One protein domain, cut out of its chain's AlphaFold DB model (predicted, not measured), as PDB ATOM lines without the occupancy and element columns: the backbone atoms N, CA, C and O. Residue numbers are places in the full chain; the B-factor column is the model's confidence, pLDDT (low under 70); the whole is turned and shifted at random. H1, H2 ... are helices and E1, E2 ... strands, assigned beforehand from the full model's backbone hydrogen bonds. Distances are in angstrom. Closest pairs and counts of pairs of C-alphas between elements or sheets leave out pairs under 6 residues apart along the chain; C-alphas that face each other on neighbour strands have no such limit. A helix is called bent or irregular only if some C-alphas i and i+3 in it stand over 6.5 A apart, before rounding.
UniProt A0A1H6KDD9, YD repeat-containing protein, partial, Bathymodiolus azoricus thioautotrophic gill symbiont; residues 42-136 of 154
ATOM      1  N   ALA A  42     -19.197  41.457  46.738       88.88
ATOM      2  CA  ALA A  42     -20.476  41.338  46.034       88.88
ATOM      3  C   ALA A  42     -20.378  40.429  44.795       88.88
ATOM      4  O   ALA A  42     -21.320  39.712  44.474       88.88
ATOM      5  N   HIS A  43     -19.234  40.439  44.111       89.31
ATOM      6  CA  HIS A  43     -18.989  39.640  42.921       89.31
ATOM      7  C   HIS A  43     -18.703  38.173  43.222       89.31
ATOM      8  O   HIS A  43     -18.876  37.349  42.339       89.31
ATOM      9  N   THR A  44     -18.295  37.814  44.436       90.50
ATOM     10  CA  THR A  44     -18.054  36.414  44.815       90.50
ATOM     11  C   THR A  44     -19.214  35.827  45.609       90.50
ATOM     12  O   THR A  44     -19.437  34.624  45.554       90.50
ATOM     13  N   LEU A  45     -19.953  36.644  46.358       91.62
ATOM     14  CA  LEU A  45     -21.026  36.198  47.250       91.62
ATOM     15  C   LEU A  45     -22.409  36.209  46.603       91.62
ATOM     16  O   LEU A  45     -23.352  35.713  47.207       91.62
ATOM     17  N   THR A  46     -22.577  36.793  45.418       91.38
ATOM     18  CA  THR A  46     -23.894  36.910  44.780       91.38
ATOM     19  C   THR A  46     -23.894  36.270  43.398       91.38
ATOM     20  O   THR A  46     -22.861  36.180  42.733       91.38
ATOM     21  N   ASN A  47     -25.064  35.807  42.967       90.00
ATOM     22  CA  ASN A  47     -25.288  35.157  41.672       90.00
ATOM     23  C   ASN A  47     -26.369  35.871  40.840       90.00
ATOM     24  O   ASN A  47     -26.671  35.465  39.718       90.00
ATOM     25  N   VAL A  48     -26.920  36.972  41.360       89.12
ATOM     26  CA  VAL A  48     -27.849  37.850  40.649       89.12
ATOM     27  C   VAL A  48     -27.191  39.199  40.378       89.12
ATOM     28  O   VAL A  48     -26.896  39.969  41.290       89.12
ATOM     29  N   ARG A  49     -27.035  39.528  39.093       86.19
ATOM     30  CA  ARG A  49     -26.509  40.828  38.640       86.19
ATOM     31  C   ARG A  49     -27.356  42.014  39.121       86.19
ATOM     32  O   ARG A  49     -28.581  41.921  39.236       86.19
ATOM     33  N   TRP A  50     -26.715  43.165  39.324       82.19
ATOM     34  CA  TRP A  50     -27.380  44.429  39.661       82.19
ATOM     35  C   TRP A  50     -28.068  45.081  38.473       82.19
ATOM     36  O   TRP A  50     -29.180  45.585  38.621       82.19
ATOM     37  N   SER A  51     -27.439  45.045  37.300       84.06
ATOM     38  CA  SER A  51     -28.008  45.568  36.058       84.06
ATOM     39  C   SER A  51     -27.741  44.637  34.879       84.06
ATOM     40  O   SER A  51     -26.858  43.780  34.923       84.06
ATOM     41  N   LYS A  52     -28.514  44.802  33.798       84.44
ATOM     42  CA  LYS A  52     -28.340  44.022  32.560       84.44
ATOM     43  C   LYS A  52     -27.019  44.330  31.842       84.44
ATOM     44  O   LYS A  52     -26.542  43.486  31.091       84.44
ATOM     45  N   ASP A  53     -26.431  45.495  32.108       85.31
ATOM     46  CA  ASP A  53     -25.201  45.961  31.455       85.31
ATOM     47  C   ASP A  53     -23.930  45.378  32.080       85.31
ATOM     48  O   ASP A  53     -22.854  45.451  31.488       85.31
ATOM     49  N   GLN A  54     -24.030  44.790  33.276       87.25
ATOM     50  CA  GLN A  54     -22.900  44.113  33.902       87.25
ATOM     51  C   GLN A  54     -22.517  42.847  33.138       87.25
ATOM     52  O   GLN A  54     -23.348  42.181  32.511       87.25
ATOM     53  N   ASN A  55     -21.235  42.490  33.203       88.25
ATOM     54  CA  ASN A  55     -20.769  41.232  32.651       88.25
ATOM     55  C   ASN A  55     -21.502  40.059  33.341       88.25
ATOM     56  O   ASN A  55     -21.491  39.984  34.564       88.25
ATOM     57  N   PRO A  56     -22.141  39.129  32.609       85.94
ATOM     58  CA  PRO A  56     -22.784  37.967  33.227       85.94
ATOM     59  C   PRO A  56     -21.798  37.072  33.991       85.94
ATOM     60  O   PRO A  56     -22.201  36.394  34.924       85.94
ATOM     61  N   LYS A  57     -20.506  37.113  33.645       88.62
ATOM     62  CA  LYS A  57     -19.438  36.390  34.349       88.62
ATOM     63  C   LYS A  57     -18.997  37.068  35.652       88.62
ATOM     64  O   LYS A  57     -18.030  36.643  36.272       88.62
ATOM     65  N   ALA A  58     -19.677  38.148  36.043       88.38
ATOM     66  CA  ALA A  58     -19.342  38.912  37.232       88.38
ATOM     67  C   ALA A  58     -19.899  38.320  38.539       88.38
ATOM     68  O   ALA A  58     -19.571  38.818  39.614       88.38
ATOM     69  N   PHE A  59     -20.793  37.331  38.447       89.62
ATOM     70  CA  PHE A  59     -21.601  36.868  39.573       89.62
ATOM     71  C   PHE A  59     -21.946  35.371  39.435       89.62
ATOM     72  O   PHE A  59     -22.755  35.025  38.575       89.62
ATOM     73  N   PRO A  60     -21.386  34.478  40.266       89.75
ATOM     74  CA  PRO A  60     -20.198  34.700  41.074       89.75
ATOM     75  C   PRO A  60     -18.916  34.617  40.221       89.75
ATOM     76  O   PRO A  60     -18.708  33.675  39.459       89.75
ATOM     77  N   ALA A  61     -18.047  35.614  40.376       89.25
ATOM     78  CA  ALA A  61     -16.781  35.835  39.679       89.25
ATOM     79  C   ALA A  61     -15.930  34.574  39.483       89.25
ATOM     80  O   ALA A  61     -15.528  34.244  38.367       89.25
ATOM     81  N   PHE A  62     -15.662  33.880  40.591       87.94
ATOM     82  CA  PHE A  62     -14.691  32.794  40.667       87.94
ATOM     83  C   PHE A  62     -15.081  31.595  39.791       87.94
ATOM     84  O   PHE A  62     -14.207  30.880  39.319       87.94
ATOM     85  N   LYS A  63     -16.369  31.421  39.460       88.12
ATOM     86  CA  LYS A  63     -16.826  30.365  38.536       88.12
ATOM     87  C   LYS A  63     -16.397  30.597  37.083       88.12
ATOM     88  O   LYS A  63     -16.546  29.707  36.251       88.12
ATOM     89  N   TYR A  64     -15.891  31.786  36.763       86.06
ATOM     90  CA  TYR A  64     -15.524  32.192  35.406       86.06
ATOM     91  C   TYR A  64     -14.071  32.674  35.293       86.06
ATOM     92  O   TYR A  64     -13.677  33.192  34.241       86.06
ATOM     93  N   MET A  65     -13.289  32.553  36.364       81.12
ATOM     94  CA  MET A  65     -11.889  32.963  36.424       81.12
ATOM     95  C   MET A  65     -10.981  31.745  36.256       81.12
ATOM     96  O   MET A  65     -10.547  31.154  37.231       81.12
ATOM     97  N   GLY A  66     -10.702  31.379  35.006       74.44
ATOM     98  CA  GLY A  66      -9.753  30.314  34.669       74.44
ATOM     99  C   GLY A  66     -10.389  29.093  34.015       74.44
ATOM    100  O   GLY A  66     -11.601  29.026  33.819       74.44
ATOM    101  N   GLU A  67      -9.527  28.166  33.603       63.53
ATOM    102  CA  GLU A  67      -9.913  26.873  33.013       63.53
ATOM    103  C   GLU A  67     -10.139  25.804  34.092       63.53
ATOM    104  O   GLU A  67     -10.903  24.865  33.888       63.53
ATOM    105  N   ASN A  68      -9.506  25.993  35.251       65.81
ATOM    106  CA  ASN A  68      -9.616  25.122  36.407       65.81
ATOM    107  C   ASN A  68     -10.650  25.663  37.391       65.81
ATOM    108  O   ASN A  68     -10.900  26.874  37.446       65.81
ATOM    109  N   PRO A  69     -11.250  24.775  38.187       67.50
ATOM    110  CA  PRO A  69     -12.232  25.205  39.151       67.50
ATOM    111  C   PRO A  69     -11.502  26.045  40.229       67.50
ATOM    112  O   PRO A  69     -10.384  25.732  40.640       67.50
ATOM    113  N   SER A  70     -12.107  27.166  40.625       86.19
ATOM    114  CA  SER A  70     -11.513  28.155  41.538       86.19
ATOM    115  C   SER A  70     -12.256  28.208  42.867       86.19
ATOM    116  O   SER A  70     -13.437  27.861  42.943       86.19
ATOM    117  N   ILE A  71     -11.575  28.705  43.897       91.19
ATOM    118  CA  ILE A  71     -12.157  29.010  45.207       91.19
ATOM    119  C   ILE A  71     -12.205  30.526  45.414       91.19
ATOM    120  O   ILE A  71     -11.369  31.268  44.896       91.19
ATOM    121  N   ALA A  72     -13.185  30.989  46.176       93.31
ATOM    122  CA  ALA A  72     -13.280  32.353  46.662       93.31
ATOM    123  C   ALA A  72     -12.979  32.402  48.159       93.31
ATOM    124  O   ALA A  72     -13.243  31.456  48.900       93.31
ATOM    125  N   ILE A  73     -12.444  33.539  48.598       93.81
ATOM    126  CA  ILE A  73     -12.169  33.828  50.003       93.81
ATOM    127  C   ILE A  73     -12.876  35.133  50.343       93.81
ATOM    128  O   ILE A  73     -12.802  36.106  49.589       93.81
ATOM    129  N   THR A  74     -13.605  35.167  51.452       93.94
ATOM    130  CA  THR A  74     -14.288  36.375  51.924       93.94
ATOM    131  C   THR A  74     -14.111  36.521  53.433       93.94
ATOM    132  O   THR A  74     -14.454  35.598  54.170       93.94
ATOM    133  N   PRO A  75     -13.627  37.677  53.924       93.62
ATOM    134  CA  PRO A  75     -13.537  37.933  55.358       93.62
ATOM    135  C   PRO A  75     -14.900  37.865  56.047       93.62
ATOM    136  O   PRO A  75     -15.884  38.422  55.548       93.62
ATOM    137  N   LYS A  76     -14.944  37.268  57.242       93.56
ATOM    138  CA  LYS A  76     -16.158  37.191  58.065       93.56
ATOM    139  C   LYS A  76     -16.758  38.575  58.319       93.56
ATOM    140  O   LYS A  76     -17.960  38.753  58.182       93.56
ATOM    141  N   SER A  77     -15.920  39.582  58.570       93.06
ATOM    142  CA  SER A  77     -16.355  40.967  58.807       93.06
ATOM    143  C   SER A  77     -17.165  41.566  57.649       93.06
ATOM    144  O   SER A  77     -18.055  42.388  57.873       93.06
ATOM    145  N   VAL A  78     -16.897  41.149  56.408       93.88
ATOM    146  CA  VAL A  78     -17.657  41.579  55.229       93.88
ATOM    147  C   VAL A  78     -19.030  40.911  55.202       93.88
ATOM    148  O   VAL A  78     -20.021  41.578  54.902       93.88
ATOM    149  N   ILE A  79     -19.099  39.624  55.548       93.50
ATOM    150  CA  ILE A  79     -20.352  38.865  55.636       93.50
ATOM    151  C   ILE A  79     -21.206  39.393  56.793       93.50
ATOM    152  O   ILE A  79     -22.372  39.701  56.584       93.50
ATOM    153  N   ASP A  80     -20.624  39.613  57.969       93.00
ATOM    154  CA  ASP A  80     -21.338  40.150  59.132       93.00
ATOM    155  C   ASP A  80     -21.942  41.532  58.836       93.00
ATOM    156  O   ASP A  80     -23.076  41.829  59.207       93.00
ATOM    157  N   LYS A  81     -21.191  42.389  58.133       94.25
ATOM    158  CA  LYS A  81     -21.612  43.764  57.841       94.25
ATOM    159  C   LYS A  81     -22.611  43.867  56.687       94.25
ATOM    160  O   LYS A  81     -23.431  44.785  56.671       94.25
ATOM    161  N   HIS A  82     -22.512  42.987  55.691       93.81
ATOM    162  CA  HIS A  82     -23.221  43.138  54.416       93.81
ATOM    163  C   HIS A  82     -24.026  41.903  53.985       93.81
ATOM    164  O   HIS A  82     -24.648  41.935  52.924       93.81
ATOM    165  N   GLY A  83     -24.063  40.839  54.787       92.50
ATOM    166  CA  GLY A  83     -24.691  39.557  54.451       92.50
ATOM    167  C   GLY A  83     -26.154  39.699  54.052       92.50
ATOM    168  O   GLY A  83     -26.530  39.294  52.958       92.50
ATOM    169  N   SER A  84     -26.947  40.407  54.859       93.25
ATOM    170  CA  SER A  84     -28.365  40.665  54.562       93.25
ATOM    171  C   SER A  84     -28.581  41.432  53.253       93.25
ATOM    172  O   SER A  84     -29.551  41.189  52.536       93.25
ATOM    173  N   PHE A  85     -27.666  42.337  52.898       92.06
ATOM    174  CA  PHE A  85     -27.700  43.030  51.612       92.06
ATOM    175  C   PHE A  85     -27.388  42.067  50.459       92.06
ATOM    176  O   PHE A  85     -28.089  42.077  49.443       92.06
ATOM    177  N   PHE A  86     -26.373  41.214  50.609       92.56
ATOM    178  CA  PHE A  86     -26.016  40.217  49.599       92.56
ATOM    179  C   PHE A  86     -27.092  39.143  49.416       92.56
ATOM    180  O   PHE A  86     -27.299  38.703  48.287       92.56
ATOM    181  N   ASP A  87     -27.839  38.792  50.461       93.56
ATOM    182  CA  ASP A  87     -28.935  37.816  50.395       93.56
ATOM    183  C   ASP A  87     -30.032  38.220  49.418       93.56
ATOM    184  O   ASP A  87     -30.599  37.372  48.731       93.56
ATOM    185  N   THR A  88     -30.268  39.523  49.243       92.50
ATOM    186  CA  THR A  88     -31.204  40.033  48.222       92.50
ATOM    187  C   THR A  88     -30.779  39.701  46.784       92.50
ATOM    188  O   THR A  88     -31.535  39.912  45.835       92.50
ATOM    189  N   ARG A  89     -29.551  39.199  46.608       91.19
ATOM    190  CA  ARG A  89     -28.905  38.867  45.333       91.19
ATOM    191  C   ARG A  89     -28.375  37.428  45.299       91.19
ATOM    192  O   ARG A  89     -27.574  37.108  44.415       91.19
ATOM    193  N   ARG A  90     -28.803  36.578  46.237       91.69
ATOM    194  CA  ARG A  90     -28.501  35.143  46.263       91.69
ATOM    195  C   ARG A  90     -29.767  34.346  45.971       91.69
ATOM    196  O   ARG A  90     -30.759  34.449  46.683       91.69
ATOM    197  N   THR A  91     -29.744  33.565  44.897       86.50
ATOM    198  CA  THR A  91     -30.815  32.626  44.532       86.50
ATOM    199  C   THR A  91     -30.340  31.181  44.649       86.50
ATOM    200  O   THR A  91     -29.142  30.917  44.558       86.50
ATOM    201  N   SER A  92     -31.285  30.250  44.818       70.31
ATOM    202  CA  SER A  92     -31.041  28.802  44.866       70.31
ATOM    203  C   SER A  92     -30.561  28.283  43.501       70.31
ATOM    204  O   SER A  92     -31.348  27.802  42.688       70.31
ATOM    205  N   VAL A  93     -29.271  28.444  43.222       73.75
ATOM    206  CA  VAL A  93     -28.550  27.785  42.120       73.75
ATOM    207  C   VAL A  93     -27.765  26.599  42.680       73.75
ATOM    208  O   VAL A  93     -27.876  26.308  43.866       73.75
ATOM    209  N   THR A  94     -26.957  25.929  41.850       76.38
ATOM    210  CA  THR A  94     -26.000  24.913  42.311       76.38
ATOM    211  C   THR A  94     -25.263  25.399  43.564       76.38
ATOM    212  O   THR A  94     -24.611  26.451  43.478       76.38
ATOM    213  N   PRO A  95     -25.379  24.674  44.689       81.31
ATOM    214  CA  PRO A  95     -24.801  25.106  45.945       81.31
ATOM    215  C   PRO A  95     -23.283  25.188  45.841       81.31
ATOM    216  O   PRO A  95     -22.635  24.364  45.190       81.31
ATOM    217  N   ASP A  96     -22.736  26.215  46.480       91.62
ATOM    218  CA  ASP A  96     -21.311  26.285  46.762       91.62
ATOM    219  C   ASP A  96     -21.062  25.632  48.120       91.62
ATOM    220  O   ASP A  96     -21.939  25.584  48.978       91.62
ATOM    221  N   PHE A  97     -19.853  25.137  48.309       93.88
ATOM    222  CA  PHE A  97     -19.420  24.443  49.508       93.88
ATOM    223  C   PHE A  97     -18.307  25.245  50.162       93.88
ATOM    224  O   PHE A  97     -17.483  25.834  49.459       93.88
ATOM    225  N   GLY A  98     -18.305  25.322  51.487       94.56
ATOM    226  CA  GLY A  98     -17.467  26.250  52.225       94.56
ATOM    227  C   GLY A  98     -16.976  25.721  53.560       94.56
ATOM    228  O   GLY A  98     -17.511  24.766  54.120       94.56
ATOM    229  N   VAL A  99     -15.931  26.370  54.057       95.50
ATOM    230  CA  VAL A  99     -15.369  26.151  55.387       95.50
ATOM    231  C   VAL A  99     -14.878  27.481  55.950       95.50
ATOM    232  O   VAL A  99     -14.370  28.336  55.215       95.50
ATOM    233  N   TRP A 100     -15.039  27.668  57.256       95.44
ATOM    234  CA  TRP A 100     -14.420  28.780  57.966       95.44
ATOM    235  C   TRP A 100     -12.960  28.458  58.270       95.44
ATOM    236  O   TRP A 100     -12.644  27.402  58.809       95.44
ATOM    237  N   VAL A 101     -12.075  29.391  57.941       93.62
ATOM    238  CA  VAL A 101     -10.646  29.317  58.244       93.62
ATOM    239  C   VAL A 101     -10.293  30.475  59.164       93.62
ATOM    240  O   VAL A 101     -10.630  31.624  58.873       93.62
ATOM    241  N   GLU A 102      -9.616  30.174  60.269       93.25
ATOM    242  CA  GLU A 102      -9.085  31.164  61.203       93.25
ATOM    243  C   GLU A 102      -7.576  31.317  61.005       93.25
ATOM    244  O   GLU A 102      -6.827  30.342  61.069       93.25
ATOM    245  N   ASP A 103      -7.131  32.551  60.791       90.19
ATOM    246  CA  ASP A 103      -5.727  32.939  60.799       90.19
ATOM    247  C   ASP A 103      -5.474  33.925  61.959       90.19
ATOM    248  O   ASP A 103      -6.186  34.927  62.076       90.19
ATOM    249  N   PRO A 104      -4.460  33.703  62.817       86.38
ATOM    250  CA  PRO A 104      -4.189  34.576  63.961       86.38
ATOM    251  C   PRO A 104      -3.849  36.033  63.614       86.38
ATOM    252  O   PRO A 104      -3.943  36.899  64.485       86.38
ATOM    253  N   LYS A 105      -3.390  36.309  62.390       89.19
ATOM    254  CA  LYS A 105      -2.983  37.646  61.940       89.19
ATOM    255  C   LYS A 105      -4.053  38.300  61.087       89.19
ATOM    256  O   LYS A 105      -4.316  39.488  61.244       89.19
ATOM    257  N   GLU A 106      -4.643  37.523  60.192       85.62
ATOM    258  CA  GLU A 106      -5.537  38.038  59.161       85.62
ATOM    259  C   GLU A 106      -7.019  37.940  59.602       85.62
ATOM    260  O   GLU A 106      -7.862  38.713  59.140       85.62
ATOM    261  N   GLY A 107      -7.347  37.057  60.554       91.44
ATOM    262  CA  GLY A 107      -8.690  36.873  61.112       91.44
ATOM    263  C   GLY A 107      -9.436  35.668  60.535       91.44
ATOM    264  O   GLY A 107      -8.836  34.687  60.110       91.44
ATOM    265  N   THR A 108     -10.770  35.713  60.555       94.56
ATOM    266  CA  THR A 108     -11.627  34.606  60.096       94.56
ATOM    267  C   THR A 108     -12.157  34.856  58.686       94.56
ATOM    268  O   THR A 108     -12.686  35.935  58.390       94.56
ATOM    269  N   PHE A 109     -12.101  33.837  57.830       94.81
ATOM    270  CA  PHE A 109     -12.532  33.900  56.432       94.81
ATOM    271  C   PHE A 109     -13.396  32.708  56.061       94.81
ATOM    272  O   PHE A 109     -13.118  31.585  56.471       94.81
ATOM    273  N   LEU A 110     -14.400  32.944  55.223       95.31
ATOM    274  CA  LEU A 110     -15.082  31.876  54.511       95.31
ATOM    275  C   LEU A 110     -14.284  31.570  53.247       95.31
ATOM    276  O   LEU A 110     -14.112  32.452  52.399       95.31
ATOM    277  N   VAL A 111     -13.832  30.328  53.111       95.06
ATOM    278  CA  VAL A 111     -13.289  29.790  51.861       95.06
ATOM    279  C   VAL A 111     -14.367  28.929  51.231       95.06
ATOM    280  O   VAL A 111     -14.928  28.076  51.913       95.06
ATOM    281  N   TYR A 112     -14.697  29.160  49.962       94.38
ATOM    282  CA  TYR A 112     -15.817  28.474  49.322       94.38
ATOM    283  C   TYR A 112     -15.654  28.309  47.810       94.38
ATOM    284  O   TYR A 112     -14.984  29.098  47.146       94.38
ATOM    285  N   GLY A 113     -16.276  27.270  47.257       93.12
ATOM    286  CA  GLY A 113     -16.146  26.881  45.855       93.12
ATOM    287  C   GLY A 113     -17.048  25.702  45.495       93.12
ATOM    288  O   GLY A 113     -18.042  25.446  46.172       93.12
ATOM    289  N   SER A 114     -16.719  24.966  44.430       91.75
ATOM    290  CA  SER A 114     -17.448  23.733  44.103       91.75
ATOM    291  C   SER A 114     -17.111  22.607  45.082       91.75
ATOM    292  O   SER A 114     -15.982  22.518  45.565       91.75
ATOM    293  N   GLU A 115     -18.065  21.702  45.316       93.00
ATOM    294  CA  GLU A 115     -17.910  20.596  46.270       93.00
ATOM    295  C   GLU A 115     -16.640  19.776  46.038       93.00
ATOM    296  O   GLU A 115     -15.870  19.558  46.969       93.00
ATOM    297  N   SER A 116     -16.404  19.362  44.789       91.81
ATOM    298  CA  SER A 116     -15.274  18.509  44.418       91.81
ATOM    299  C   SER A 116     -13.935  19.085  44.880       91.81
ATOM    300  O   SER A 116     -13.185  18.393  45.559       91.81
ATOM    301  N   ILE A 117     -13.671  20.361  44.582       90.62
ATOM    302  CA  ILE A 117     -12.428  21.027  44.983       90.62
ATOM    303  C   ILE A 117     -12.366  21.189  46.489       90.62
ATOM    304  O   ILE A 117     -11.334  20.954  47.108       90.62
ATOM    305  N   MET A 118     -13.456  21.670  47.082       94.38
ATOM    306  CA  MET A 118     -13.442  22.018  48.492       94.38
ATOM    307  C   MET A 118     -13.182  20.767  49.326       94.38
ATOM    308  O   MET A 118     -12.368  20.812  50.242       94.38
ATOM    309  N   ARG A 119     -13.777  19.629  48.954       94.94
ATOM    310  CA  ARG A 119     -13.494  18.336  49.584       94.94
ATOM    311  C   ARG A 119     -12.108  17.792  49.257       94.94
ATOM    312  O   ARG A 119     -11.516  17.154  50.116       94.94
ATOM    313  N   GLU A 120     -11.576  18.048  48.067       93.75
ATOM    314  CA  GLU A 120     -10.190  17.692  47.733       93.75
ATOM    315  C   GLU A 120      -9.181  18.432  48.628       93.75
ATOM    316  O   GLU A 120      -8.245  17.817  49.130       93.75
ATOM    317  N   ILE A 121      -9.391  19.731  48.874       92.62
ATOM    318  CA  ILE A 121      -8.463  20.576  49.644       92.62
ATOM    319  C   ILE A 121      -8.674  20.433  51.156       92.62
ATOM    320  O   ILE A 121      -7.711  20.306  51.910       92.62
ATOM    321  N   PHE A 122      -9.924  20.494  51.612       94.50
ATOM    322  CA  PHE A 122     -10.272  20.599  53.031       94.50
ATOM    323  C   PHE A 122     -10.896  19.316  53.596       94.50
ATOM    324  O   PHE A 122     -11.043  19.187  54.806       94.50
ATOM    325  N   GLY A 123     -11.233  18.330  52.762       94.19
ATOM    326  CA  GLY A 123     -11.820  17.070  53.212       94.19
ATOM    327  C   GLY A 123     -13.291  17.188  53.619       94.19
ATOM    328  O   GLY A 123     -14.063  17.995  53.100       94.19
ATOM    329  N   ASN A 124     -13.706  16.340  54.561       93.69
ATOM    330  CA  ASN A 124     -15.116  16.183  54.930       93.69
ATOM    331  C   ASN A 124     -15.660  17.275  55.862       93.69
ATOM    332  O   ASN A 124     -16.854  17.264  56.135       93.69
ATOM    333  N   VAL A 125     -14.824  18.212  56.325       92.38
ATOM    334  CA  VAL A 125     -15.263  19.343  57.172       92.38
ATOM    335  C   VAL A 125     -16.006  20.427  56.388       92.38
ATOM    336  O   VAL A 125     -16.499  21.385  56.968       92.38
ATOM    337  N   VAL A 126     -16.040  20.306  55.062       93.88
ATOM    338  CA  VAL A 126     -16.724  21.246  54.180       93.88
ATOM    339  C   VAL A 126     -18.226  21.001  54.208       93.88
ATOM    340  O   VAL A 126     -18.689  19.876  53.979       93.88
ATOM    341  N   GLU A 127     -18.970  22.087  54.382       94.19
ATOM    342  CA  GLU A 127     -20.429  22.111  54.408       94.19
ATOM    343  C   GLU A 127     -20.992  22.923  53.239       94.19
ATOM    344  O   GLU A 127     -20.285  23.686  52.578       94.19
ATOM    345  N   GLU A 128     -22.277  22.744  52.955       93.94
ATOM    346  CA  GLU A 128     -22.980  23.570  51.978       93.94
ATOM    347  C   GLU A 128     -23.075  25.018  52.484       93.94
ATOM    348  O   GLU A 128     -23.507  25.273  53.608       93.94
ATOM    349  N   VAL A 129     -22.697  25.988  51.647       93.00
ATOM    350  CA  VAL A 129     -22.905  27.405  51.952       93.00
ATOM    351  C   VAL A 129     -24.393  27.709  51.777       93.00
ATOM    352  O   VAL A 129     -24.903  27.603  50.656       93.00
ATOM    353  N   PRO A 130     -25.094  28.161  52.828       91.69
ATOM    354  CA  PRO A 130     -26.522  28.397  52.750       91.69
ATOM    355  C   PRO A 130     -26.852  29.469  51.710       91.69
ATOM    356  O   PRO A 130     -26.076  30.392  51.423       91.69
ATOM    357  N   THR A 131     -28.051  29.363  51.135       91.12
ATOM    358  CA  THR A 131     -28.529  30.346  50.151       91.12
ATOM    359  C   THR A 131     -28.525  31.751  50.746       91.12
ATOM    360  O   THR A 131     -28.113  32.689  50.068       91.12
ATOM    361  N   LYS A 132     -28.912  31.900  52.016       92.00
ATOM    362  CA  LYS A 132     -28.772  33.154  52.750       92.00
ATOM    363  C   LYS A 132     -27.529  33.108  53.625       92.00
ATOM    364  O   LYS A 132     -27.364  32.201  54.430       92.00
ATOM    365  N   LEU A 133     -26.675  34.108  53.489       91.75
ATOM    366  CA  LEU A 133     -25.469  34.280  54.282       91.75
ATOM    367  C   LEU A 133     -25.784  34.564  55.746       91.75
ATOM    368  O   LEU A 133     -24.957  34.251  56.589       91.75
ATOM    369  N   VAL A 134     -26.948  35.137  56.071       90.00
ATOM    370  CA  VAL A 134     -27.348  35.301  57.482       90.00
ATOM    371  C   VAL A 134     -27.588  33.967  58.191       90.00
ATOM    372  O   VAL A 134     -27.543  33.930  59.416       90.00
ATOM    373  N   ASP A 135     -27.796  32.890  57.429       89.94
ATOM    374  CA  ASP A 135     -27.954  31.534  57.953       89.94
ATOM    375  C   ASP A 135     -26.601  30.797  58.045       89.94
ATOM    376  O   ASP A 135     -26.562  29.636  58.443       89.94
ATOM    377  N   LEU A 136     -25.479  31.440  57.675       88.31
ATOM    378  CA  LEU A 136     -24.148  30.879  57.918       88.31
ATOM    379  C   LEU A 136     -23.914  30.796  59.423       88.31
ATOM    380  O   LEU A 136     -23.769  31.817  60.100       88.31
TER     381      LEU A 136
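This is residues 42 to 136 of the 154 residues of the protein "YD repeat-containing protein, partial" of Bathymodiolus azoricus thioautotrophic gill symbiont (UniProt A0A1H6KDD9). A small antiparallel sheet of three strands, made of the hairpin E2 and E3 with the shorter strand E1 beside E3, has helix H4 over one of its faces on the E2 side. Helix H3 leads straight on from the end of E1 and only grazes the sheet, as do the two four-residue helices H1 and H2, while the loop of residues 46 to 60 between H1 and H2 reaches far out at one end of the longest axis. The printed part has 95 residues, with four named helices and three named strands in the order H1, H2, E1, H3, E2, E3, H4; the sheet's order is E1, E3, E2, and the class is mixed, helices and strands. The whole is compact, with a radius of gyration of the C-alphas of 13.1 A, and rounded in outline, spanning 39 by 32 by 24 A.

In the sheet, E1 is residues 72 to 75, 10.3 A long from first to last C-alpha. E2 is residues 97 to 103 and E3 is residues 107 to 113, each 19.7 A long; C-alpha 97 is at (-19.420, 24.443, 49.508). H4 is residues 115 to 125, 11.3 A long, and ends with C-alpha 125 at (-15.263, 19.343, 57.172). H3, residues 76 to 87, is the longest helix by residues and measures 14.9 A. H1 is residues 42 to 45, 5.3 A long, and begins with C-alpha 42 at (-20.476, 41.338, 46.034). H2 is residues 61 to 64, 5.8 A long.

E3 is the inner strand, and E1 and E2 are the edge strands. E2 and E3 form a hairpin, antiparallel at 157 degrees between their directions, with N 101 and O 109 at 2.8 A and N 111 and O 99 at 2.9 A, both within hydrogen-bond range. E1 and E3 are antiparallel at 155 degrees, with N 72 and O 112 at 2.8 A within that range. E1, H3 and E2 form a split strand-helix-strand unit, two strands running the same way with E3 between them in the sheet, and its crossover is right-handed. H4 on one face of the sheet makes two layers, a helix layer and a strand layer. Its height over the sheet is 7.9 A, and it lies over E2, where 6 of its 11 C-alphas fall; it is only just not over E3, where 2 fall. On the local plane its line and that of E2 stand at 57 degrees, only just slantwise to the strands. The closest C-alphas of E2 and H4 are those of Phe 97 and Glu 115, 5.3 A apart. H3 only grazes the sheet with residues 76 to 79; its closest C-alpha pair with E3 is Lys 76 and Phe 109, at 5.2 A. H1 and H2 also only graze the sheet, and they only just touch each other, with 3 pairs of C-alphas within 8 A, the closest being Thr 44 and Ala 61 at 5.3 A. H1 and H3 are close but not clearly touching, the C-alphas of Ala 42 and Phe 86 being the closest at 6.7 A. H3 and H4 are apart. Both are irregular: C-alphas 81 and 84 of H3 are 8.1 A apart, and C-alphas 121 and 124 of H4 are 9.6 A apart. Of the O i to N i+4 pairs, 6 of 8 in H3 and 5 of 7 in H4 are within hydrogen-bond range; H1 and H2 are too short for such a pair.

The two C-alphas farthest apart are those of Lys 52 and Pro 104, at 40.7 A. The printed part has no cut. The link from H1 to H2, with 15 residues, is long. After H4, residues 127 to 128 pair antiparallel with residues 97 to 98 of E2. The mean pLDDT of the printed part is 89.5, and residues 67 to 69, between H2 and E1, are under 70 in this model.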